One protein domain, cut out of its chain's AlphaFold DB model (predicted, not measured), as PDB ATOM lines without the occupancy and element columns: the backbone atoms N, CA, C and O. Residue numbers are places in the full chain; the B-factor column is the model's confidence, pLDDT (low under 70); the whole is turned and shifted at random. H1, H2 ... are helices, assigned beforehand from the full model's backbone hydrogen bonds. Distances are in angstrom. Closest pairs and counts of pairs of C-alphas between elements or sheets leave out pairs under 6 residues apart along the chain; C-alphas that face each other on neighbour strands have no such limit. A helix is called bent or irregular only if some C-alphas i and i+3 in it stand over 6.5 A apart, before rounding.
ATOM      1  N   VAL A 142      38.205 -34.469  -3.986       93.93
ATOM      2  CA  VAL A 142      38.822 -35.290  -5.038       93.93
ATOM      3  C   VAL A 142      40.308 -35.449  -4.728       93.93
ATOM      4  O   VAL A 142      40.981 -34.460  -4.453       93.93
ATOM      5  N   CYS A 143      40.855 -36.662  -4.761       92.90
ATOM      6  CA  CYS A 143      42.304 -36.846  -4.720       92.90
ATOM      7  C   CYS A 143      42.919 -36.331  -6.038       92.90
ATOM      8  O   CYS A 143      42.634 -36.915  -7.087       92.90
ATOM      9  N   PRO A 144      43.762 -35.277  -6.023       91.59
ATOM     10  CA  PRO A 144      44.341 -34.728  -7.249       91.59
ATOM     11  C   PRO A 144      45.259 -35.718  -7.964       91.59
ATOM     12  O   PRO A 144      45.175 -35.844  -9.181       91.59
ATOM     13  N   MET A 145      46.069 -36.469  -7.210       90.31
ATOM     14  CA  MET A 145      47.060 -37.398  -7.762       90.31
ATOM     15  C   MET A 145      46.376 -38.546  -8.509       90.31
ATOM     16  O   MET A 145      46.678 -38.806  -9.670       90.31
ATOM     17  N   CYS A 146      45.389 -39.187  -7.875       91.96
ATOM     18  CA  CYS A 146      44.602 -40.246  -8.503       91.96
ATOM     19  C   CYS A 146      43.742 -39.728  -9.667       91.96
ATOM     20  O   CYS A 146      43.594 -40.424 -10.671       91.96
ATOM     21  N   TYR A 147      43.186 -38.518  -9.554       92.78
ATOM     22  CA  TYR A 147      42.410 -37.893 -10.626       92.78
ATOM     23  C   TYR A 147      43.269 -37.609 -11.866       92.78
ATOM     24  O   TYR A 147      42.873 -37.972 -12.972       92.78
ATOM     25  N   GLU A 148      44.447 -37.003 -11.697       91.15
ATOM     26  CA  GLU A 148      45.373 -36.737 -12.800       91.15
ATOM     27  C   GLU A 148      45.917 -38.035 -13.405       91.15
ATOM     28  O   GLU A 148      45.967 -38.180 -14.628       91.15
ATOM     29  N   HIS A 149      46.261 -39.013 -12.563       91.75
ATOM     30  CA  HIS A 149      46.700 -40.327 -13.021       91.75
ATOM     31  C   HIS A 149      45.635 -41.004 -13.889       91.75
ATOM     32  O   HIS A 149      45.935 -41.443 -14.998       91.75
ATOM     33  N   TYR A 150      44.372 -41.018 -13.452       92.26
ATOM     34  CA  TYR A 150      43.258 -41.538 -14.250       92.26
ATOM     35  C   TYR A 150      43.039 -40.741 -15.543       92.26
ATOM     36  O   TYR A 150      42.830 -41.325 -16.610       92.26
ATOM     37  N   LEU A 151      43.100 -39.406 -15.461       91.98
ATOM     38  CA  LEU A 151      42.949 -38.515 -16.607       91.98
ATOM     39  C   LEU A 151      43.963 -38.873 -17.703       91.98
ATOM     40  O   LEU A 151      43.573 -39.103 -18.848       91.98
ATOM     41  N   ASN A 152      45.237 -38.989 -17.334       91.03
ATOM     42  CA  ASN A 152      46.338 -39.226 -18.262       91.03
ATOM     43  C   ASN A 152      46.431 -40.686 -18.743       91.03
ATOM     44  O   ASN A 152      46.755 -40.914 -19.906       91.03
ATOM     45  N   THR A 153      46.138 -41.675 -17.887       89.27
ATOM     46  CA  THR A 153      46.303 -43.107 -18.225       89.27
ATOM     47  C   THR A 153      45.084 -43.763 -18.864       89.27
ATOM     48  O   THR A 153      45.248 -44.746 -19.582       89.27
ATOM     49  N   ARG A 154      43.869 -43.263 -18.604       90.03
ATOM     50  CA  ARG A 154      42.612 -43.926 -19.000       90.03
ATOM     51  C   ARG A 154      41.700 -43.005 -19.801       90.03
ATOM     52  O   ARG A 154      41.362 -43.318 -20.939       90.03
ATOM     53  N   PHE A 155      41.345 -41.841 -19.252       90.46
ATOM     54  CA  PHE A 155      40.356 -40.959 -19.883       90.46
ATOM     55  C   PHE A 155      40.841 -40.345 -21.204       90.46
ATOM     56  O   PHE A 155      40.123 -40.386 -22.203       90.46
ATOM     57  N   LEU A 156      42.044 -39.757 -21.230       91.04
ATOM     58  CA  LEU A 156      42.581 -39.136 -22.445       91.04
ATOM     59  C   LEU A 156      42.838 -40.169 -23.559       91.04
ATOM     60  O   LEU A 156      42.373 -39.915 -24.672       91.04
ATOM     61  N   PRO A 157      43.462 -41.340 -23.298       91.07
ATOM     62  CA  PRO A 157      43.555 -42.421 -24.282       91.07
ATOM     63  C   PRO A 157      42.194 -42.860 -24.834       91.07
ATOM     64  O   PRO A 157      42.013 -42.834 -26.049       91.07
ATOM     65  N   ALA A 158      41.204 -43.138 -23.976       86.90
ATOM     66  CA  ALA A 158      39.863 -43.537 -24.418       86.90
ATOM     67  C   ALA A 158      39.203 -42.478 -25.325       86.90
ATOM     68  O   ALA A 158      38.635 -42.799 -26.369       86.90
ATOM     69  N   ARG A 159      39.337 -41.184 -24.995       85.03
ATOM     70  CA  ARG A 159      38.819 -40.097 -25.847       85.03
ATOM     71  C   ARG A 159      39.529 -40.023 -27.204       85.03
ATOM     72  O   ARG A 159      38.862 -39.729 -28.196       85.03
ATOM     73  N   ILE A 160      40.830 -40.313 -27.265       85.87
ATOM     74  CA  ILE A 160      41.600 -40.377 -28.519       85.87
ATOM     75  C   ILE A 160      41.161 -41.581 -29.367       85.87
ATOM     76  O   ILE A 160      40.941 -41.416 -30.568       85.87
ATOM     77  N   GLU A 161      40.970 -42.755 -28.761       84.27
ATOM     78  CA  GLU A 161      40.491 -43.973 -29.434       84.27
ATOM     79  C   GLU A 161      39.077 -43.808 -30.010       84.27
ATOM     80  O   GLU A 161      38.818 -44.190 -31.153       84.27
ATOM     81  N   GLU A 162      38.178 -43.141 -29.281       80.55
ATOM     82  CA  GLU A 162      36.851 -42.751 -29.776       80.55
ATOM     83  C   GLU A 162      36.883 -41.659 -30.871       80.55
ATOM     84  O   GLU A 162      35.838 -41.261 -31.397       80.55
ATOM     85  N   GLY A 163      38.058 -41.115 -31.206       75.61
ATOM     86  CA  GLY A 163      38.208 -40.013 -32.157       75.61
ATOM     87  C   GLY A 163      37.639 -38.678 -31.659       75.61
ATOM     88  O   GLY A 163      37.359 -37.787 -32.469       75.61
ATOM     89  N   ARG A 164      37.447 -38.509 -30.342       77.86
ATOM     90  CA  ARG A 164      37.005 -37.243 -29.741       77.86
ATOM     91  C   ARG A 164      38.206 -36.332 -29.500       77.86
ATOM     92  O   ARG A 164      39.100 -36.630 -28.716       77.86
ATOM     93  N   HIS A 165      38.198 -35.169 -30.142       76.45
ATOM     94  CA  HIS A 165      39.262 -34.180 -29.992       76.45
ATOM     95  C   HIS A 165      39.260 -33.550 -28.587       76.45
ATOM     96  O   HIS A 165      38.347 -32.795 -28.244       76.45
ATOM     97  N   VAL A 166      40.321 -33.768 -27.807       84.73
ATOM     98  CA  VAL A 166      40.544 -33.070 -26.531       84.73
ATOM     99  C   VAL A 166      41.201 -31.710 -26.780       84.73
ATOM    100  O   VAL A 166      42.154 -31.583 -27.548       84.73
ATOM    101  N   ARG A 167      40.670 -30.663 -26.147       87.97
ATOM    102  CA  ARG A 167      41.207 -29.297 -26.222       87.97
ATOM    103  C   ARG A 167      42.413 -29.170 -25.292       87.97
ATOM    104  O   ARG A 167      42.381 -29.706 -24.192       87.97
ATOM    105  N   HIS A 168      43.435 -28.432 -25.711       90.50
ATOM    106  CA  HIS A 168      44.647 -28.198 -24.925       90.50
ATOM    107  C   HIS A 168      44.984 -26.705 -24.920       90.50
ATOM    108  O   HIS A 168      44.710 -26.014 -25.904       90.50
ATOM    109  N   LEU A 169      45.558 -26.225 -23.817       90.42
ATOM    110  CA  LEU A 169      46.194 -24.909 -23.722       90.42
ATOM    111  C   LEU A 169      47.528 -24.890 -24.477       90.42
ATOM    112  O   LEU A 169      48.127 -25.942 -24.714       90.42
ATOM    113  N   HIS A 170      48.058 -23.699 -24.763       86.66
ATOM    114  CA  HIS A 170      49.420 -23.542 -25.302       86.66
ATOM    115  C   HIS A 170      50.516 -24.136 -24.394       86.66
ATOM    116  O   HIS A 170      51.587 -24.487 -24.880       86.66
ATOM    117  N   SER A 171      50.247 -24.302 -23.094       86.20
ATOM    118  CA  SER A 171      51.120 -25.011 -22.142       86.20
ATOM    119  C   SER A 171      51.119 -26.539 -22.301       86.20
ATOM    120  O   SER A 171      51.828 -27.223 -21.571       86.20
ATOM    121  N   GLY A 172      50.295 -27.092 -23.196       87.18
ATOM    122  CA  GLY A 172      50.077 -28.532 -23.344       87.18
ATOM    123  C   GLY A 172      49.076 -29.127 -22.347       87.18
ATOM    124  O   GLY A 172      48.707 -30.289 -22.491       87.18
ATOM    125  N   ARG A 173      48.585 -28.356 -21.364       87.66
ATOM    126  CA  ARG A 173      47.602 -28.841 -20.381       87.66
ATOM    127  C   ARG A 173      46.251 -29.147 -21.057       87.66
ATOM    128  O   ARG A 173      45.735 -28.280 -21.772       87.66
ATOM    129  N   PRO A 174      45.644 -30.327 -20.834       92.05
ATOM    130  CA  PRO A 174      44.333 -30.670 -21.377       92.05
ATOM    131  C   PRO A 174      43.213 -29.908 -20.651       92.05
ATOM    132  O   PRO A 174      43.201 -29.794 -19.428       92.05
ATOM    133  N   VAL A 175      42.239 -29.408 -21.411       90.99
ATOM    134  CA  VAL A 175      41.084 -28.643 -20.919       90.99
ATOM    135  C   VAL A 175      39.865 -29.560 -20.898       90.99
ATOM    136  O   VAL A 175      39.201 -29.754 -21.918       90.99
ATOM    137  N   VAL A 176      39.587 -30.144 -19.731       90.39
ATOM    138  CA  VAL A 176      38.571 -31.191 -19.550       90.39
ATOM    139  C   VAL A 176      37.673 -30.861 -18.360       90.39
ATOM    140  O   VAL A 176      38.168 -30.491 -17.300       90.39
ATOM    141  N   ASP A 177      36.356 -31.014 -18.530       90.54
ATOM    142  CA  ASP A 177      35.380 -30.870 -17.444       90.54
ATOM    143  C   ASP A 177      35.562 -32.006 -16.412       90.54
ATOM    144  O   ASP A 177      35.385 -33.176 -16.770       90.54
ATOM    145  N   PRO A 178      35.860 -31.707 -15.132       91.73
ATOM    146  CA  PRO A 178      36.000 -32.719 -14.090       91.73
ATOM    147  C   PRO A 178      34.778 -33.627 -13.944       91.73
ATOM    148  O   PRO A 178      34.934 -34.818 -13.682       91.73
ATOM    149  N   LEU A 179      33.558 -33.121 -14.169       90.92
ATOM    150  CA  LEU A 179      32.362 -33.965 -14.110       90.92
ATOM    151  C   LEU A 179      32.289 -34.977 -15.259       90.92
ATOM    152  O   LEU A 179      31.636 -36.005 -15.092       90.92
ATOM    153  N   ASP A 180      32.963 -34.747 -16.388       88.40
ATOM    154  CA  ASP A 180      33.064 -35.721 -17.481       88.40
ATOM    155  C   ASP A 180      34.023 -36.861 -17.123       88.40
ATOM    156  O   ASP A 180      33.710 -38.025 -17.369       88.40
ATOM    157  N   VAL A 181      35.158 -36.537 -16.496       91.05
ATOM    158  CA  VAL A 181      36.161 -37.520 -16.051       91.05
ATOM    159  C   VAL A 181      35.597 -38.394 -14.931       91.05
ATOM    160  O   VAL A 181      35.643 -39.618 -15.017       91.05
ATOM    161  N   LEU A 182      34.980 -37.778 -13.918       91.90
ATOM    162  CA  LEU A 182      34.362 -38.501 -12.802       91.90
ATOM    163  C   LEU A 182      33.128 -39.314 -13.242       91.90
ATOM    164  O   LEU A 182      32.864 -40.379 -12.688       91.90
ATOM    165  N   SER A 183      32.386 -38.860 -14.263       86.03
ATOM    166  CA  SER A 183      31.298 -39.664 -14.852       86.03
ATOM    167  C   SER A 183      31.824 -40.850 -15.663       86.03
ATOM    168  O   SER A 183      31.170 -41.887 -15.683       86.03
ATOM    169  N   HIS A 184      32.997 -40.726 -16.297       85.94
ATOM    170  CA  HIS A 184      33.645 -41.827 -17.016       85.94
ATOM    171  C   HIS A 184      34.117 -42.928 -16.058       85.94
ATOM    172  O   HIS A 184      33.807 -44.090 -16.296       85.94
ATOM    173  N   MET A 185      34.737 -42.566 -14.924       87.65
ATOM    174  CA  MET A 185      35.043 -43.522 -13.841       87.65
ATOM    175  C   MET A 185      33.788 -44.297 -13.405       87.65
ATOM    176  O   MET A 185      33.836 -45.496 -13.168       87.65
ATOM    177  N   HIS A 186      32.634 -43.622 -13.352       76.32
ATOM    178  CA  HIS A 186      31.351 -44.221 -12.974       76.32
ATOM    179  C   HIS A 186      30.690 -45.090 -14.059       76.32
ATOM    180  O   HIS A 186      29.636 -45.671 -13.798       76.32
ATOM    181  N   GLY A 187      31.264 -45.140 -15.263       60.01
ATOM    182  CA  GLY A 187      30.691 -45.773 -16.450       60.01
ATOM    183  C   GLY A 187      31.523 -46.906 -17.047       60.01
ATOM    184  O   GLY A 187      31.168 -47.374 -18.128       60.01
ATOM    185  N   GLU A 188      32.591 -47.356 -16.380       51.35
ATOM    186  CA  GLU A 188      33.335 -48.571 -16.752       51.35
ATOM    187  C   GLU A 188      32.507 -49.841 -16.444       51.35
ATOM    188  O   GLU A 188      32.857 -50.661 -15.597       51.35
ATOM    189  N   ASP A 189      31.391 -50.021 -17.167       36.03
ATOM    190  CA  ASP A 189      30.842 -51.357 -17.429       36.03
ATOM    191  C   ASP A 189      31.978 -52.190 -18.064       36.03
ATOM    192  O   ASP A 189      32.660 -51.687 -18.967       36.03
ATOM    193  N   PRO A 190      32.220 -53.442 -17.626       29.58
ATOM    194  CA  PRO A 190      33.404 -54.190 -18.026       29.58
ATOM    195  C   PRO A 190      33.443 -54.355 -19.542       29.58
ATOM    196  O   PRO A 190      32.580 -55.012 -20.132       29.58
ATOM    197  N   THR A 205      30.795 -55.643  -6.805       55.02
ATOM    198  CA  THR A 205      29.770 -54.893  -6.080       55.02
ATOM    199  C   THR A 205      29.579 -53.477  -6.633       55.02
ATOM    200  O   THR A 205      30.491 -52.859  -7.172       55.02
ATOM    201  N   VAL A 206      28.382 -52.914  -6.425       64.56
ATOM    202  CA  VAL A 206      28.017 -51.541  -6.845       64.56
ATOM    203  C   VAL A 206      28.890 -50.459  -6.181       64.56
ATOM    204  O   VAL A 206      28.893 -49.318  -6.640       64.56
ATOM    205  N   TRP A 207      29.611 -50.792  -5.103       71.40
ATOM    206  CA  TRP A 207      30.490 -49.856  -4.406       71.40
ATOM    207  C   TRP A 207      31.941 -49.873  -4.904       71.40
ATOM    208  O   TRP A 207      32.605 -48.885  -4.664       71.40
ATOM    209  N   ASP A 208      32.409 -50.898  -5.624       67.86
ATOM    210  CA  ASP A 208      33.838 -51.154  -5.952       67.86
ATOM    211  C   ASP A 208      34.446 -50.218  -7.032       67.86
ATOM    212  O   ASP A 208      35.603 -50.301  -7.427       67.86
ATOM    213  N   ASN A 209      33.629 -49.326  -7.585       80.81
ATOM    214  CA  ASN A 209      33.967 -48.432  -8.693       80.81
ATOM    215  C   ASN A 209      35.173 -47.517  -8.387       80.81
ATOM    216  O   ASN A 209      35.122 -46.757  -7.427       80.81
ATOM    217  N   VAL A 210      36.163 -47.455  -9.289       87.42
ATOM    218  CA  VAL A 210      37.344 -46.553  -9.267       87.42
ATOM    219  C   VAL A 210      37.074 -45.162  -8.658       87.42
ATOM    220  O   VAL A 210      37.862 -44.682  -7.845       87.42
ATOM    221  N   LEU A 211      35.948 -44.525  -8.996       90.72
ATOM    222  CA  LEU A 211      35.510 -43.230  -8.462       90.72
ATOM    223  C   LEU A 211      35.519 -43.152  -6.923       90.72
ATOM    224  O   LEU A 211      35.870 -42.107  -6.376       90.72
ATOM    225  N   ILE A 212      35.126 -44.219  -6.219       89.40
ATOM    226  CA  ILE A 212      34.990 -44.231  -4.752       89.40
ATOM    227  C   ILE A 212      36.333 -44.177  -4.017       89.40
ATOM    228  O   ILE A 212      36.393 -43.681  -2.897       89.40
ATOM    229  N   HIS A 213      37.409 -44.621  -4.671       90.26
ATOM    230  CA  HIS A 213      38.784 -44.564  -4.167       90.26
ATOM    231  C   HIS A 213      39.470 -43.226  -4.499       90.26
ATOM    232  O   HIS A 213      40.629 -43.010  -4.146       90.26
ATOM    233  N   ILE A 214      38.775 -42.330  -5.212       92.56
ATOM    234  CA  ILE A 214      39.284 -41.032  -5.677       92.56
ATOM    235  C   ILE A 214      38.465 -39.874  -5.094       92.56
ATOM    236  O   ILE A 214      39.013 -38.791  -4.876       92.56
ATOM    237  N   VAL A 215      37.170 -40.075  -4.827       93.55
ATOM    238  CA  VAL A 215      36.253 -39.040  -4.332       93.55
ATOM    239  C   VAL A 215      35.698 -39.393  -2.955       93.55
ATOM    240  O   VAL A 215      34.974 -40.369  -2.781       93.55
ATOM    241  N   PHE A 216      35.966 -38.524  -1.983       93.14
ATOM    242  CA  PHE A 216      35.679 -38.743  -0.568       93.14
ATOM    243  C   PHE A 216      34.607 -37.790  -0.048       93.14
ATOM    244  O   PHE A 216      34.574 -36.604  -0.389       93.14
ATOM    245  N   ARG A 217      33.750 -38.286   0.851       91.87
ATOM    246  CA  ARG A 217      32.684 -37.482   1.462       91.87
ATOM    247  C   ARG A 217      33.178 -36.575   2.594       91.87
ATOM    248  O   ARG A 217      32.604 -35.503   2.799       91.87
ATOM    249  N   ARG A 218      34.240 -36.978   3.307       90.86
ATOM    250  CA  ARG A 218      34.853 -36.233   4.424       90.86
ATOM    251  C   ARG A 218      36.299 -35.836   4.120       90.86
ATOM    252  O   ARG A 218      37.081 -36.656   3.643       90.86
ATOM    253  N   ALA A 219      36.689 -34.626   4.529       90.62
ATOM    254  CA  ALA A 219      38.074 -34.149   4.436       90.62
ATOM    255  C   ALA A 219      39.067 -35.046   5.201       90.62
ATOM    256  O   ALA A 219      40.191 -35.238   4.748       90.62
ATOM    257  N   ALA A 220      38.646 -35.641   6.324       90.17
ATOM    258  CA  ALA A 220      39.466 -36.579   7.091       90.17
ATOM    259  C   ALA A 220      39.828 -37.841   6.283       90.17
ATOM    260  O   ALA A 220      40.990 -38.226   6.255       90.17
ATOM    261  N   GLN A 221      38.861 -38.434   5.568       91.72
ATOM    262  CA  GLN A 221      39.084 -39.608   4.710       91.72
ATOM    263  C   GLN A 221      40.026 -39.275   3.546       91.72
ATOM    264  O   GLN A 221      40.990 -40.000   3.314       91.72
ATOM    265  N   TRP A 222      39.795 -38.137   2.880       92.90
ATOM    266  CA  TRP A 222      40.692 -37.615   1.842       92.90
ATOM    267  C   TRP A 222      42.119 -37.430   2.372       92.90
ATOM    268  O   TRP A 222      43.074 -37.866   1.737       92.90
ATOM    269  N   LYS A 223      42.275 -36.847   3.570       91.00
ATOM    270  CA  LYS A 223      43.590 -36.628   4.184       91.00
ATOM    271  C   LYS A 223      44.280 -37.954   4.500       91.00
ATOM    272  O   LYS A 223      45.443 -38.116   4.154       91.00
ATOM    273  N   THR A 224      43.568 -38.923   5.077       90.91
ATOM    274  CA  THR A 224      44.108 -40.272   5.308       90.91
ATOM    275  C   THR A 224      44.579 -40.922   4.006       90.91
ATOM    276  O   THR A 224      45.689 -41.439   3.985       90.91
ATOM    277  N   HIS A 225      43.803 -40.831   2.918       91.72
ATOM    278  CA  HIS A 225      44.194 -41.345   1.600       91.72
ATOM    279  C   HIS A 225      45.457 -40.653   1.047       91.72
ATOM    280  O   HIS A 225      46.370 -41.325   0.567       91.72
ATOM    281  N   MET A 226      45.544 -39.320   1.146       90.18
ATOM    282  CA  MET A 226      46.734 -38.554   0.737       90.18
ATOM    283  C   MET A 226      47.983 -38.939   1.539       90.18
ATOM    284  O   MET A 226      49.066 -39.063   0.966       90.18
ATOM    285  N   GLU A 227      47.837 -39.186   2.841       89.11
ATOM    286  CA  GLU A 227      48.938 -39.626   3.698       89.11
ATOM    287  C   GLU A 227      49.357 -41.082   3.447       89.11
ATOM    288  O   GLU A 227      50.548 -41.382   3.526       89.11
ATOM    289  N   SER A 228      48.413 -41.988   3.161       87.29
ATOM    290  CA  SER A 228      48.696 -43.421   3.006       87.29
ATOM    291  C   SER A 228      49.216 -43.801   1.622       87.29
ATOM    292  O   SER A 228      50.129 -44.619   1.539       87.29
ATOM    293  N   HIS A 229      48.647 -43.225   0.557       87.51
ATOM    294  CA  HIS A 229      48.948 -43.611  -0.830       87.51
ATOM    295  C   HIS A 229      49.886 -42.639  -1.544       87.51
ATOM    296  O   HIS A 229      50.632 -43.061  -2.419       87.51
ATOM    297  N   HIS A 230      49.886 -41.357  -1.157       87.79
ATOM    298  CA  HIS A 230      50.696 -40.321  -1.821       87.79
ATOM    299  C   HIS A 230      51.828 -39.764  -0.949       87.79
ATOM    300  O   HIS A 230      52.669 -39.025  -1.457       87.79
ATOM    301  N   TRP A 231      51.857 -40.124   0.341       85.54
ATOM    302  CA  TRP A 231      52.762 -39.604   1.381       85.54
ATOM    303  C   TRP A 231      52.725 -38.076   1.584       85.54
ATOM    304  O   TRP A 231      53.617 -37.504   2.208       85.54
ATOM    305  N   VAL A 232      51.649 -37.419   1.139       83.39
ATOM    306  CA  VAL A 232      51.476 -35.962   1.221       83.39
ATOM    307  C   VAL A 232      50.825 -35.575   2.552       83.39
ATOM    308  O   VAL A 232      49.706 -35.992   2.846       83.39
ATOM    309  N   ARG A 233      51.497 -34.726   3.345       76.55
ATOM    310  CA  ARG A 233      51.014 -34.258   4.669       76.55
ATOM    311  C   ARG A 233      50.739 -32.758   4.796       76.55
ATOM    312  O   ARG A 233      50.050 -32.357   5.732       76.55
ATOM    313  N   GLY A 234      51.269 -31.936   3.890       77.25
ATOM    314  CA  GLY A 234      51.210 -30.468   3.982       77.25
ATOM    315  C   GLY A 234      50.015 -29.799   3.291       77.25
ATOM    316  O   GLY A 234      49.852 -28.589   3.405       77.25
ATOM    317  N   VAL A 235      49.193 -30.555   2.558       79.01
ATOM    318  CA  VAL A 235      48.196 -29.996   1.631       79.01
ATOM    319  C   VAL A 235      46.805 -29.910   2.271       79.01
ATOM    320  O   VAL A 235      46.328 -30.852   2.906       79.01
ATOM    321  N   SER A 236      46.135 -28.771   2.080       82.23
ATOM    322  CA  SER A 236      44.765 -28.541   2.544       82.23
ATOM    323  C   SER A 236      43.751 -29.300   1.688       82.23
ATOM    324  O   SER A 236      43.764 -29.206   0.466       82.23
ATOM    325  N   ALA A 237      42.789 -29.971   2.326       81.88
ATOM    326  CA  ALA A 237      41.635 -30.543   1.626       81.88
ATOM    327  C   ALA A 237      40.723 -29.464   1.001       81.88
ATOM    328  O   ALA A 237      39.887 -29.776   0.157       81.88
ATOM    329  N   GLY A 238      40.847 -28.199   1.429       79.49
ATOM    330  CA  GLY A 238      40.016 -27.090   0.954       79.49
ATOM    331  C   GLY A 238      40.102 -26.885  -0.557       79.49
ATOM    332  O   GLY A 238      39.067 -26.839  -1.214       79.49
ATOM    333  N   ASP A 239      41.317 -26.862  -1.100       79.38
ATOM    334  CA  ASP A 239      41.580 -26.557  -2.514       79.38
ATOM    335  C   ASP A 239      41.135 -27.686  -3.467       79.38
ATOM    336  O   ASP A 239      40.987 -27.484  -4.671       79.38
ATOM    337  N   TYR A 240      40.865 -28.874  -2.911       87.76
ATOM    338  CA  TYR A 240      40.492 -30.092  -3.634       87.76
ATOM    339  C   TYR A 240      39.035 -30.518  -3.411       87.76
ATOM    340  O   TYR A 240      38.638 -31.636  -3.753       87.76
ATOM    341  N   ARG A 241      38.191 -29.617  -2.895       89.86
ATOM    342  CA  ARG A 241      36.735 -29.751  -3.036       89.86
ATOM    343  C   ARG A 241      36.391 -29.768  -4.524       89.86
ATOM    344  O   ARG A 241      36.894 -28.952  -5.291       89.86
ATOM    345  N   LEU A 242      35.452 -30.616  -4.942       90.60
ATOM    346  CA  LEU A 242      35.037 -30.716  -6.352       90.60
ATOM    347  C   LEU A 242      34.577 -29.368  -6.950       90.60
ATOM    348  O   LEU A 242      34.715 -29.140  -8.149       90.60
ATOM    349  N   ARG A 243      34.061 -28.451  -6.122       83.88
ATOM    350  CA  ARG A 243      33.697 -27.088  -6.547       83.88
ATOM    351  C   ARG A 243      34.908 -26.242  -6.940       83.88
ATOM    352  O   ARG A 243      34.815 -25.499  -7.912       83.88
ATOM    353  N   ASP A 244      36.022 -26.383  -6.236       86.28
ATOM    354  CA  ASP A 244      37.251 -25.624  -6.469       86.28
ATOM    355  C   ASP A 244      38.091 -26.255  -7.596       86.28
ATOM    356  O   ASP A 244      38.622 -25.545  -8.454       86.28
ATOM    357  N   VAL A 245      38.045 -27.586  -7.737       89.91
ATOM    358  CA  VAL A 245      38.508 -28.295  -8.948       89.91
ATOM    359  C   VAL A 245      37.739 -27.821 -10.195       89.91
ATOM    360  O   VAL A 245      38.341 -27.528 -11.229       89.91
ATOM    361  N   LEU A 246      36.413 -27.652 -10.097       88.87
ATOM    362  CA  LEU A 246      35.597 -27.052 -11.162       88.87
ATOM    363  C   LEU A 246      35.967 -25.582 -11.437       88.87
ATOM    364  O   LEU A 246      35.979 -25.172 -12.597       88.87
ATOM    365  N   CYS A 247      36.310 -24.793 -10.414       87.26
ATOM    366  CA  CYS A 247      36.811 -23.425 -10.597       87.26
ATOM    367  C   CYS A 247      38.126 -23.386 -11.391       87.26
ATOM    368  O   CYS A 247      38.269 -22.534 -12.271       87.26
ATOM    369  N   THR A 248      39.040 -24.331 -11.150       87.68
ATOM    370  CA  THR A 248      40.269 -24.492 -11.947       87.68
ATOM    371  C   THR A 248      39.945 -24.765 -13.418       87.68
ATOM    372  O   THR A 248      40.438 -24.048 -14.289       87.68
ATOM    373  N   TYR A 249      39.021 -25.692 -13.703       90.77
ATOM    374  CA  TYR A 249      38.550 -25.947 -15.070       90.77
ATOM    375  C   TYR A 249      37.958 -24.699 -15.747       90.77
ATOM    376  O   TYR A 249      38.208 -24.472 -16.930       90.77
ATOM    377  N   TYR A 250      37.206 -23.850 -15.032       89.08
ATOM    378  CA  TYR A 250      36.690 -22.611 -15.631       89.08
ATOM    379  C   TYR A 250      37.816 -21.663 -16.054       89.08
ATOM    380  O   TYR A 250      37.689 -21.007 -17.088       89.08
ATOM    381  N   ASN A 251      38.908 -21.594 -15.287       89.76
ATOM    382  CA  ASN A 251      40.072 -20.779 -15.627       89.76
ATOM    383  C   ASN A 251      40.775 -21.329 -16.876       89.76
ATOM    384  O   ASN A 251      40.917 -20.586 -17.847       89.76
ATOM    385  N   ASP A 252      41.093 -22.630 -16.903       90.36
ATOM    386  CA  ASP A 252      41.702 -23.298 -18.066       90.36
ATOM    387  C   ASP A 252      40.825 -23.139 -19.327       90.36
ATOM    388  O   ASP A 252      41.294 -22.785 -20.409       90.36
ATOM    389  N   TYR A 253      39.508 -23.323 -19.192       89.97
ATOM    390  CA  TYR A 253      38.546 -23.149 -20.281       89.97
ATOM    391  C   TYR A 253      38.474 -21.699 -20.783       89.97
ATOM    392  O   TYR A 253      38.337 -21.461 -21.988       89.97
ATOM    393  N   ASN A 254      38.541 -20.712 -19.890       90.63
ATOM    394  CA  ASN A 254      38.534 -19.300 -20.269       90.63
ATOM    395  C   ASN A 254      39.828 -18.897 -20.972       90.63
ATOM    396  O   ASN A 254      39.748 -18.253 -22.018       90.63
ATOM    397  N   GLN A 255      40.979 -19.340 -20.458       91.44
ATOM    398  CA  GLN A 255      42.277 -19.143 -21.094       91.44
ATOM    399  C   GLN A 255      42.284 -19.751 -22.503       91.44
ATOM    400  O   GLN A 255      42.601 -19.056 -23.462       91.44
ATOM    401  N   TRP A 256      41.805 -20.987 -22.673       92.20
ATOM    402  CA  TRP A 256      41.696 -21.615 -23.994       92.20
ATOM    403  C   TRP A 256      40.807 -20.831 -24.972       92.20
ATOM    404  O   TRP A 256      41.125 -20.718 -26.157       92.20
ATOM    405  N   ASN A 257      39.687 -20.262 -24.507       89.06
ATOM    406  CA  ASN A 257      38.843 -19.415 -25.360       89.06
ATOM    407  C   ASN A 257      39.510 -18.085 -25.728       89.06
ATOM    408  O   ASN A 257      39.184 -17.529 -26.775       89.06
ATOM    409  N   GLU A 258      40.383 -17.557 -24.872       91.41
ATOM    410  CA  GLU A 258      41.158 -16.345 -25.129       91.41
ATOM    411  C   GLU A 258      42.275 -16.626 -26.140       91.41
ATOM    412  O   GLU A 258      42.271 -16.016 -27.205       91.41
ATOM    413  N   GLU A 259      43.100 -17.645 -25.892       91.74
ATOM    414  CA  GLU A 259      44.130 -18.149 -26.812       91.74
ATOM    415  C   GLU A 259      43.553 -18.439 -28.211       91.74
ATOM    416  O   GLU A 259      44.063 -17.963 -29.228       91.74
ATOM    417  N   LYS A 260      42.422 -19.157 -28.276       89.12
ATOM    418  CA  LYS A 260      41.722 -19.435 -29.537       89.12
ATOM    419  C   LYS A 260      41.159 -18.174 -30.196       89.12
ATOM    420  O   LYS A 260      41.173 -18.067 -31.420       89.12
ATOM    421  N   HIS A 261      40.637 -17.225 -29.420       89.23
ATOM    422  CA  HIS A 261      40.119 -15.972 -29.966       89.23
ATOM    423  C   HIS A 261      41.239 -15.119 -30.572       89.23
ATOM    424  O   HIS A 261      41.057 -14.572 -31.659       89.23
ATOM    425  N   GLU A 262      42.390 -15.035 -29.905       92.08
ATOM    426  CA  GLU A 262      43.579 -14.345 -30.407       92.08
ATOM    427  C   GLU A 262      44.112 -15.003 -31.684       92.08
ATOM    428  O   GLU A 262      44.407 -14.305 -32.657       92.08
ATOM    429  N   GLU A 263      44.144 -16.337 -31.741       90.58
ATOM    430  CA  GLU A 263      44.508 -17.066 -32.955       90.58
ATOM    431  C   GLU A 263      43.517 -16.833 -34.112       90.58
ATOM    432  O   GLU A 263      43.943 -16.543 -35.233       90.58
ATOM    433  N   GLU A 264      42.205 -16.900 -33.869       90.10
ATOM    434  CA  GLU A 264      41.198 -16.629 -34.902       90.10
ATOM    435  C   GLU A 264      41.251 -15.164 -35.383       90.10
ATOM    436  O   GLU A 264      41.105 -14.906 -36.580       90.10
ATOM    437  N   VAL A 265      41.521 -14.196 -34.498       92.11
ATOM    438  CA  VAL A 265      41.757 -12.789 -34.885       92.11
ATOM    439  C   VAL A 265      43.039 -12.651 -35.712       92.11
ATOM    440  O   VAL A 265      43.029 -11.947 -36.720       92.11
ATOM    441  N   ARG A 266      44.119 -13.351 -35.346       93.26
ATOM    442  CA  ARG A 266      45.386 -13.372 -36.096       93.26
ATOM    443  C   ARG A 266      45.224 -13.960 -37.502       93.26
ATOM    444  O   ARG A 266      45.830 -13.446 -38.439       93.26
ATOM    445  N   LEU A 267      44.431 -15.022 -37.652       91.97
ATOM    446  CA  LEU A 267      44.243 -15.738 -38.921       91.97
ATOM    447  C   LEU A 267      43.195 -15.092 -39.841       91.97
ATOM    448  O   LEU A 267      43.390 -15.053 -41.054       91.97
ATOM    449  N   TYR A 268      42.090 -14.591 -39.280       90.96
ATOM    450  CA  TYR A 268      40.921 -14.136 -40.048       90.96
ATOM    451  C   TYR A 268      40.625 -12.635 -39.902       90.96
ATOM    452  O   TYR A 268      39.649 -12.141 -40.464       90.96
ATOM    453  N   GLY A 269      41.430 -11.889 -39.137       86.31
ATOM    454  CA  GLY A 269      41.291 -10.443 -38.911       86.31
ATOM    455  C   GLY A 269      40.138 -10.036 -37.984       86.31
ATOM    456  O   GLY A 269      40.163  -8.953 -37.404       86.31
ATOM    457  N   SER A 270      39.133 -10.897 -37.804       83.20
ATOM    458  CA  SER A 270      38.046 -10.700 -36.847       83.20
ATOM    459  C   SER A 270      37.454 -12.031 -36.397       83.20
ATOM    460  O   SER A 270      37.108 -12.866 -37.231       83.20
ATOM    461  N   ALA A 271      37.246 -12.178 -35.092       86.11
ATOM    462  CA  ALA A 271      36.503 -13.281 -34.496       86.11
ATOM    463  C   ALA A 271      35.593 -12.750 -33.383       86.11
ATOM    464  O   ALA A 271      35.839 -11.684 -32.814       86.11
ATOM    465  N   ARG A 272      34.526 -13.480 -33.050       81.78
ATOM    466  CA  ARG A 272      33.625 -13.092 -31.959       81.78
ATOM    467  C   ARG A 272      34.114 -13.720 -30.658       81.78
ATOM    468  O   ARG A 272      33.929 -14.920 -30.470       81.78
ATOM    469  N   LYS A 273      34.662 -12.913 -29.741       80.69
ATOM    470  CA  LYS A 273      35.056 -13.393 -28.407       80.69
ATOM    471  C   LYS A 273      33.874 -14.096 -27.737       80.69
ATOM    472  O   LYS A 273      32.797 -13.510 -27.577       80.69
ATOM    473  N   LYS A 274      34.061 -15.365 -27.369       83.69
ATOM    474  CA  LYS A 274      33.074 -16.104 -26.581       83.69
ATOM    475  C   LYS A 274      33.040 -15.503 -25.177       83.69
ATOM    476  O   LYS A 274      34.076 -15.169 -24.613       83.69
ATOM    477  N   ALA A 275      31.846 -15.334 -24.615       83.00
ATOM    478  CA  ALA A 275      31.731 -14.882 -23.233       83.00
ATOM    479  C   ALA A 275      32.332 -15.940 -22.289       83.00
ATOM    480  O   ALA A 275      32.188 -17.138 -22.555       83.00
ATOM    481  N   ALA A 276      32.946 -15.499 -21.190       84.81
ATOM    482  CA  ALA A 276      33.608 -16.367 -20.221       84.81
ATOM    483  C   ALA A 276      32.642 -17.353 -19.536       84.81
ATOM    484  O   ALA A 276      31.458 -17.058 -19.321       84.81
ATOM    485  N   LEU A 277      33.158 -18.527 -19.193       82.48
ATOM    486  CA  LEU A 277      32.535 -19.493 -18.304       82.48
ATOM    487  C   LEU A 277      32.786 -19.052 -16.857       82.48
ATOM    488  O   LEU A 277      33.915 -18.807 -16.450       82.48
ATOM    489  N   THR A 278      31.718 -18.926 -16.082       82.25
ATOM    490  CA  THR A 278      31.768 -18.672 -14.636       82.25
ATOM    491  C   THR A 278      31.032 -19.803 -13.934       82.25
ATOM    492  O   THR A 278      30.206 -20.457 -14.573       82.25
ATOM    493  N   LEU A 279      31.240 -19.993 -12.626       80.32
ATOM    494  CA  LEU A 279      30.490 -20.973 -11.827       80.32
ATOM    495  C   LEU A 279      28.978 -20.876 -12.094       80.32
ATOM    496  O   LEU A 279      28.342 -21.852 -12.483       80.32
ATOM    497  N   GLN A 280      28.414 -19.668 -11.988       78.34
ATOM    498  CA  GLN A 280      26.997 -19.427 -12.264       78.34
ATOM    499  C   GLN A 280      26.605 -19.825 -13.697       78.34
ATOM    500  O   GLN A 280      25.527 -20.369 -13.912       78.34
ATOM    501  N   ARG A 281      27.461 -19.555 -14.689       77.33
ATOM    502  CA  ARG A 281      27.150 -19.824 -16.095       77.33
ATOM    503  C   ARG A 281      27.317 -21.295 -16.480       77.33
ATOM    504  O   ARG A 281      26.517 -21.776 -17.275       77.33
ATOM    505  N   TYR A 282      28.268 -22.015 -15.890       80.65
ATOM    506  CA  TYR A 282      28.394 -23.469 -16.027       80.65
ATOM    507  C   TYR A 282      27.114 -24.172 -15.550       80.65
ATOM    508  O   TYR A 282      26.537 -24.979 -16.278       80.65
ATOM    509  N   TRP A 283      26.585 -23.765 -14.391       78.19
ATOM    510  CA  TRP A 283      25.298 -24.245 -13.869       78.19
ATOM    511  C   TRP A 283      24.053 -23.689 -14.581       78.19
ATOM    512  O   TRP A 283      22.948 -24.072 -14.203       78.19
ATOM    513  N   HIS A 284      24.197 -22.820 -15.589       70.14
ATOM    514  CA  HIS A 284      23.080 -22.326 -16.414       70.14
ATOM    515  C   HIS A 284      23.073 -22.901 -17.831       70.14
ATOM    516  O   HIS A 284      21.992 -23.175 -18.337       70.14
ATOM    517  N   ILE A 285      24.236 -23.093 -18.471       69.75
ATOM    518  CA  ILE A 285      24.317 -23.602 -19.855       69.75
ATOM    519  C   ILE A 285      23.712 -25.007 -19.945       69.75
ATOM    520  O   ILE A 285      22.819 -25.225 -20.752       69.75
ATOM    521  N   ASN A 286      24.146 -25.922 -19.072       71.61
ATOM    522  CA  ASN A 286      23.660 -27.304 -19.012       71.61
ATOM    523  C   ASN A 286      23.162 -27.651 -17.602       71.61
ATOM    524  O   ASN A 286      23.468 -28.705 -17.048       71.61
ATOM    525  N   ALA A 287      22.382 -26.736 -17.013       69.05
ATOM    526  CA  ALA A 287      21.960 -26.748 -15.611       69.05
ATOM    527  C   ALA A 287      21.540 -28.127 -15.088       69.05
ATOM    528  O   ALA A 287      22.085 -28.620 -14.105       69.05
ATOM    529  N   SER A 288      20.574 -28.760 -15.750       72.18
ATOM    530  CA  SER A 288      19.982 -30.014 -15.293       72.18
ATOM    531  C   SER A 288      20.904 -31.223 -15.514       72.18
ATOM    532  O   SER A 288      20.953 -32.102 -14.658       72.18
ATOM    533  N   TYR A 289      21.689 -31.240 -16.598       78.79
ATOM    534  CA  TYR A 289      22.655 -32.309 -16.884       78.79
ATOM    535  C   TYR A 289      23.873 -32.255 -15.951       78.79
ATOM    536  O   TYR A 289      24.292 -33.272 -15.401       78.79
ATOM    537  N   ASN A 290      24.398 -31.058 -15.687       82.14
ATOM    538  CA  ASN A 290      25.523 -30.872 -14.774       82.14
ATOM    539  C   ASN A 290      25.114 -31.233 -13.338       82.14
ATOM    540  O   ASN A 290      25.883 -31.875 -12.624       82.14
ATOM    541  N   ARG A 291      23.880 -30.892 -12.922       82.63
ATOM    542  CA  ARG A 291      23.326 -31.320 -11.623       82.63
ATOM    543  C   ARG A 291      23.194 -32.841 -11.535       82.63
ATOM    544  O   ARG A 291      23.542 -33.397 -10.500       82.63
ATOM    545  N   LEU A 292      22.752 -33.519 -12.601       82.08
ATOM    546  CA  LEU A 292      22.728 -34.986 -12.660       82.08
ATOM    547  C   LEU A 292      24.134 -35.584 -12.472       82.08
ATOM    548  O   LEU A 292      24.307 -36.424 -11.588       82.08
ATOM    549  N   ARG A 293      25.133 -35.133 -13.248       86.30
ATOM    550  CA  ARG A 293      26.525 -35.618 -13.140       86.30
ATOM    551  C   ARG A 293      27.090 -35.406 -11.728       86.30
ATOM    552  O   ARG A 293      27.551 -36.362 -11.111       86.30
ATOM    553  N   TYR A 294      26.955 -34.202 -11.167       88.88
ATOM    554  CA  TYR A 294      27.396 -33.900  -9.797       88.88
ATOM    555  C   TYR A 294      26.692 -34.775  -8.750       88.88
ATOM    556  O   TYR A 294      27.342 -35.352  -7.881       88.88
ATOM    557  N   ASN A 295      25.368 -34.929  -8.845       85.86
ATOM    558  CA  ASN A 295      24.601 -35.726  -7.888       85.86
ATOM    559  C   ASN A 295      24.976 -37.217  -7.919       85.86
ATOM    560  O   ASN A 295      24.932 -37.852  -6.868       85.86
ATOM    561  N   ARG A 296      25.370 -37.775  -9.075       86.07
ATOM    562  CA  ARG A 296      25.913 -39.145  -9.152       86.07
ATOM    563  C   ARG A 296      27.240 -39.271  -8.406       86.07
ATOM    564  O   ARG A 296      27.396 -40.207  -7.629       86.07
ATOM    565  N   VAL A 297      28.153 -38.315  -8.591       89.94
ATOM    566  CA  VAL A 297      29.443 -38.289  -7.878       89.94
ATOM    567  C   VAL A 297      29.230 -38.207  -6.364       89.94
ATOM    568  O   VAL A 297      29.837 -38.969  -5.616       89.94
ATOM    569  N   VAL A 298      28.318 -37.344  -5.905       89.12
ATOM    570  CA  VAL A 298      27.977 -37.258  -4.476       89.12
ATOM    571  C   VAL A 298      27.356 -38.558  -3.961       89.12
ATOM    572  O   VAL A 298      27.775 -39.038  -2.915       89.12
ATOM    573  N   ALA A 299      26.417 -39.163  -4.695       86.12
ATOM    574  CA  ALA A 299      25.798 -40.424  -4.290       86.12
ATOM    575  C   ALA A 299      26.811 -41.582  -4.200       86.12
ATOM    576  O   ALA A 299      26.692 -42.423  -3.311       86.12
ATOM    577  N   ALA A 300      27.821 -41.611  -5.075       87.52
ATOM    578  CA  ALA A 300      28.920 -42.573  -4.999       87.52
ATOM    579  C   ALA A 300      29.781 -42.361  -3.742       87.52
ATOM    580  O   ALA A 300      30.048 -43.314  -3.015       87.52
ATOM    581  N   ALA A 301      30.150 -41.113  -3.439       89.74
ATOM    582  CA  ALA A 301      30.929 -40.776  -2.246       89.74
ATOM    583  C   ALA A 301      30.157 -41.024  -0.933       89.74
ATOM    584  O   ALA A 301      30.744 -41.453   0.055       89.74
ATOM    585  N   GLU A 302      28.839 -40.786  -0.912       88.37
ATOM    586  CA  GLU A 302      27.964 -41.099   0.230       88.37
ATOM    587  C   GLU A 302      27.773 -42.615   0.419       88.37
ATOM    588  O   GLU A 302      27.675 -43.078   1.553       88.37
ATOM    589  N   LEU A 303      27.766 -43.406  -0.663       85.85
ATOM    590  CA  LEU A 303      27.781 -44.872  -0.582       85.85
ATOM    591  C   LEU A 303      29.114 -45.376  -0.003       85.85
ATOM    592  O   LEU A 303      29.119 -46.204   0.908       85.85
ATOM    593  N   ALA A 304      30.229 -44.839  -0.503       86.85
ATOM    594  CA  ALA A 304      31.584 -45.193  -0.091       86.85
ATOM    595  C   ALA A 304      31.896 -44.828   1.370       86.85
ATOM    596  O   ALA A 304      32.707 -45.492   2.003       86.85
ATOM    597  N   GLU A 305      31.230 -43.818   1.946       85.91
ATOM    598  CA  GLU A 305      31.446 -43.390   3.337       85.91
ATOM    599  C   GLU A 305      31.257 -44.528   4.362       85.91
ATOM    600  O   GLU A 305      31.899 -44.520   5.414       85.91
ATOM    601  N   GLY A 306      30.407 -45.515   4.054       82.10
ATOM    602  CA  GLY A 306      30.174 -46.697   4.891       82.10
ATOM    603  C   GLY A 306      31.241 -47.797   4.794       82.10
ATOM    604  O   GLY A 306      31.173 -48.752   5.569       82.10
ATOM    605  N   HIS A 307      32.197 -47.674   3.871       84.56
ATOM    606  CA  HIS A 307      33.217 -48.673   3.549       84.56
ATOM    607  C   HIS A 307      34.612 -48.120   3.866       84.56
ATOM    608  O   HIS A 307      35.043 -47.109   3.313       84.56
ATOM    609  N   ALA A 308      35.333 -48.767   4.783       83.16
ATOM    610  CA  ALA A 308      36.692 -48.347   5.144       83.16
ATOM    611  C   ALA A 308      37.693 -48.643   4.011       83.16
ATOM    612  O   ALA A 308      38.672 -47.914   3.833       83.16
ATOM    613  N   GLU A 309      37.383 -49.673   3.225       85.97
ATOM    614  CA  GLU A 309      38.100 -50.154   2.048       85.97
ATOM    615  C   GLU A 309      38.353 -49.021   1.038       85.97
ATOM    616  O   GLU A 309      39.471 -48.873   0.547       85.97
ATOM    617  N   ALA A 310      37.372 -48.129   0.844       85.23
ATOM    618  CA  ALA A 310      37.454 -46.976  -0.056       85.23
ATOM    619  C   ALA A 310      38.634 -46.023   0.235       85.23
ATOM    620  O   ALA A 310      39.107 -45.322  -0.657       85.23
ATOM    621  N   VAL A 311      39.117 -45.980   1.483       86.34
ATOM    622  CA  VAL A 311      40.274 -45.163   1.892       86.34
ATOM    623  C   VAL A 311      41.553 -45.998   1.944       86.34
ATOM    624  O   VAL A 311      42.617 -45.521   1.547       86.34
ATOM    625  N   THR A 312      41.475 -47.229   2.457       84.17
ATOM    626  CA  THR A 312      42.656 -48.076   2.682       84.17
ATOM    627  C   THR A 312      43.198 -48.715   1.411       84.17
ATOM    628  O   THR A 312      44.389 -49.010   1.353       84.17
ATOM    629  N   GLU A 313      42.357 -48.921   0.402       84.23
ATOM    630  CA  GLU A 313      42.738 -49.523  -0.873       84.23
ATOM    631  C   GLU A 313      42.982 -48.439  -1.931       84.23
ATOM    632  O   GLU A 313      42.306 -47.409  -1.968       84.23
TER     633      GLU A 313
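AT A GLANCE: This is residues 142 to 190 and 205 to 313 of the 543 residues of the protein "Hypothetical_protein_-_conserved" of Leishmania infantum (UniProt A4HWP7). The long helix H6 runs as an arm out of a body of shorter helices, in which H2 sits in the middle between H1 and H8. H3, H4, H5 and H9 gather at the end of the body away from the far tip of H6, and from that tip residues 269 to 278 fold back to H7. The printed part has 158 residues with nine named helices, H1 to H9 in chain order, and no named strand: the class is all helix, and the helix packing is mostly crossed, at no shallow tilt. By its radius of gyration of the C-alphas, 17.4 A, it is compact, but its outline is elongated, 58 by 37 by 29 A.

IN THESE COORDINATES: H6, residues 242 to 268, is 38.0 A long, from C-alpha 242 at (35.037, -30.716, -6.352) to C-alpha 268 at (40.921, -14.136, -40.048). H7 holds residues 279 to 285, and H8, residues 287 to 304, is 26.0 A long. H9, residues 309 to 312, ends at (42.656, -48.076, 2.682). H1, residues 144 to 161, begins at (44.341, -34.728, -7.249) and is 24.3 A long; it has a kink of 29 degrees near residue 151 and is only just irregular, with C-alphas 153 and 156 6.9 A apart. H2 is residues 178 to 185, H3 210 to 213, H4 219 to 229, 15.3 A long, and H5 237 to 240.

HOW THE PARTS SIT: H6 and H2 only just touch, with 3 pairs of C-alphas within 8 A, the closest Pro 178 and Leu 246 at 6.4 A; the tilt is steep at 68 degrees, only just short of about perpendicular, opposite ways. H6 and H7 also only just touch, their closest C-alphas being Cys 247 and Leu 279 at 6.9 A. H2, the hub, touches H8 at a steep tilt of 53 degrees, the same way, closest at the C-alphas of Leu 179 and Arg 293, 6.1 A. H1 and H2 are about perpendicular at 74 degrees and only just touch, with 3 pairs of C-alphas within 8 A, Phe 155 and Val 181 closest at 6.6 A. H3 touches H8, the C-alphas of Ile 212 and Ala 304 being closest at 5.9 A. H4 touches H9, the C-alphas of His 225 and Val 311 being closest at 5.5 A. H4 and H5 only just touch, with 3 such pairs, Ala 219 and Ala 237 closest at 5.8 A. H6 and H8 are apart. Every O i to N i+4 pair is within hydrogen-bond range in H2, H4, H6, H7 and H8, but 11 of 14 in H1; H3, H5 and H9 are too short for such a pair.

THE WHOLE: The C-alphas farthest apart, those of Gly 269 and Ala 308, are 58.3 A apart. Residues 191 to 204 are not printed, and C-alphas 190 and 205 are 12.5 A apart across this cut. The link from H1 to H2 is long, and in it residues 167 to 168 pair antiparallel with 174 to 175. Mean pLDDT of the printed part is 85.1, with residues 187 to 190, 205 to 206, 208, 285 and 287 under 70.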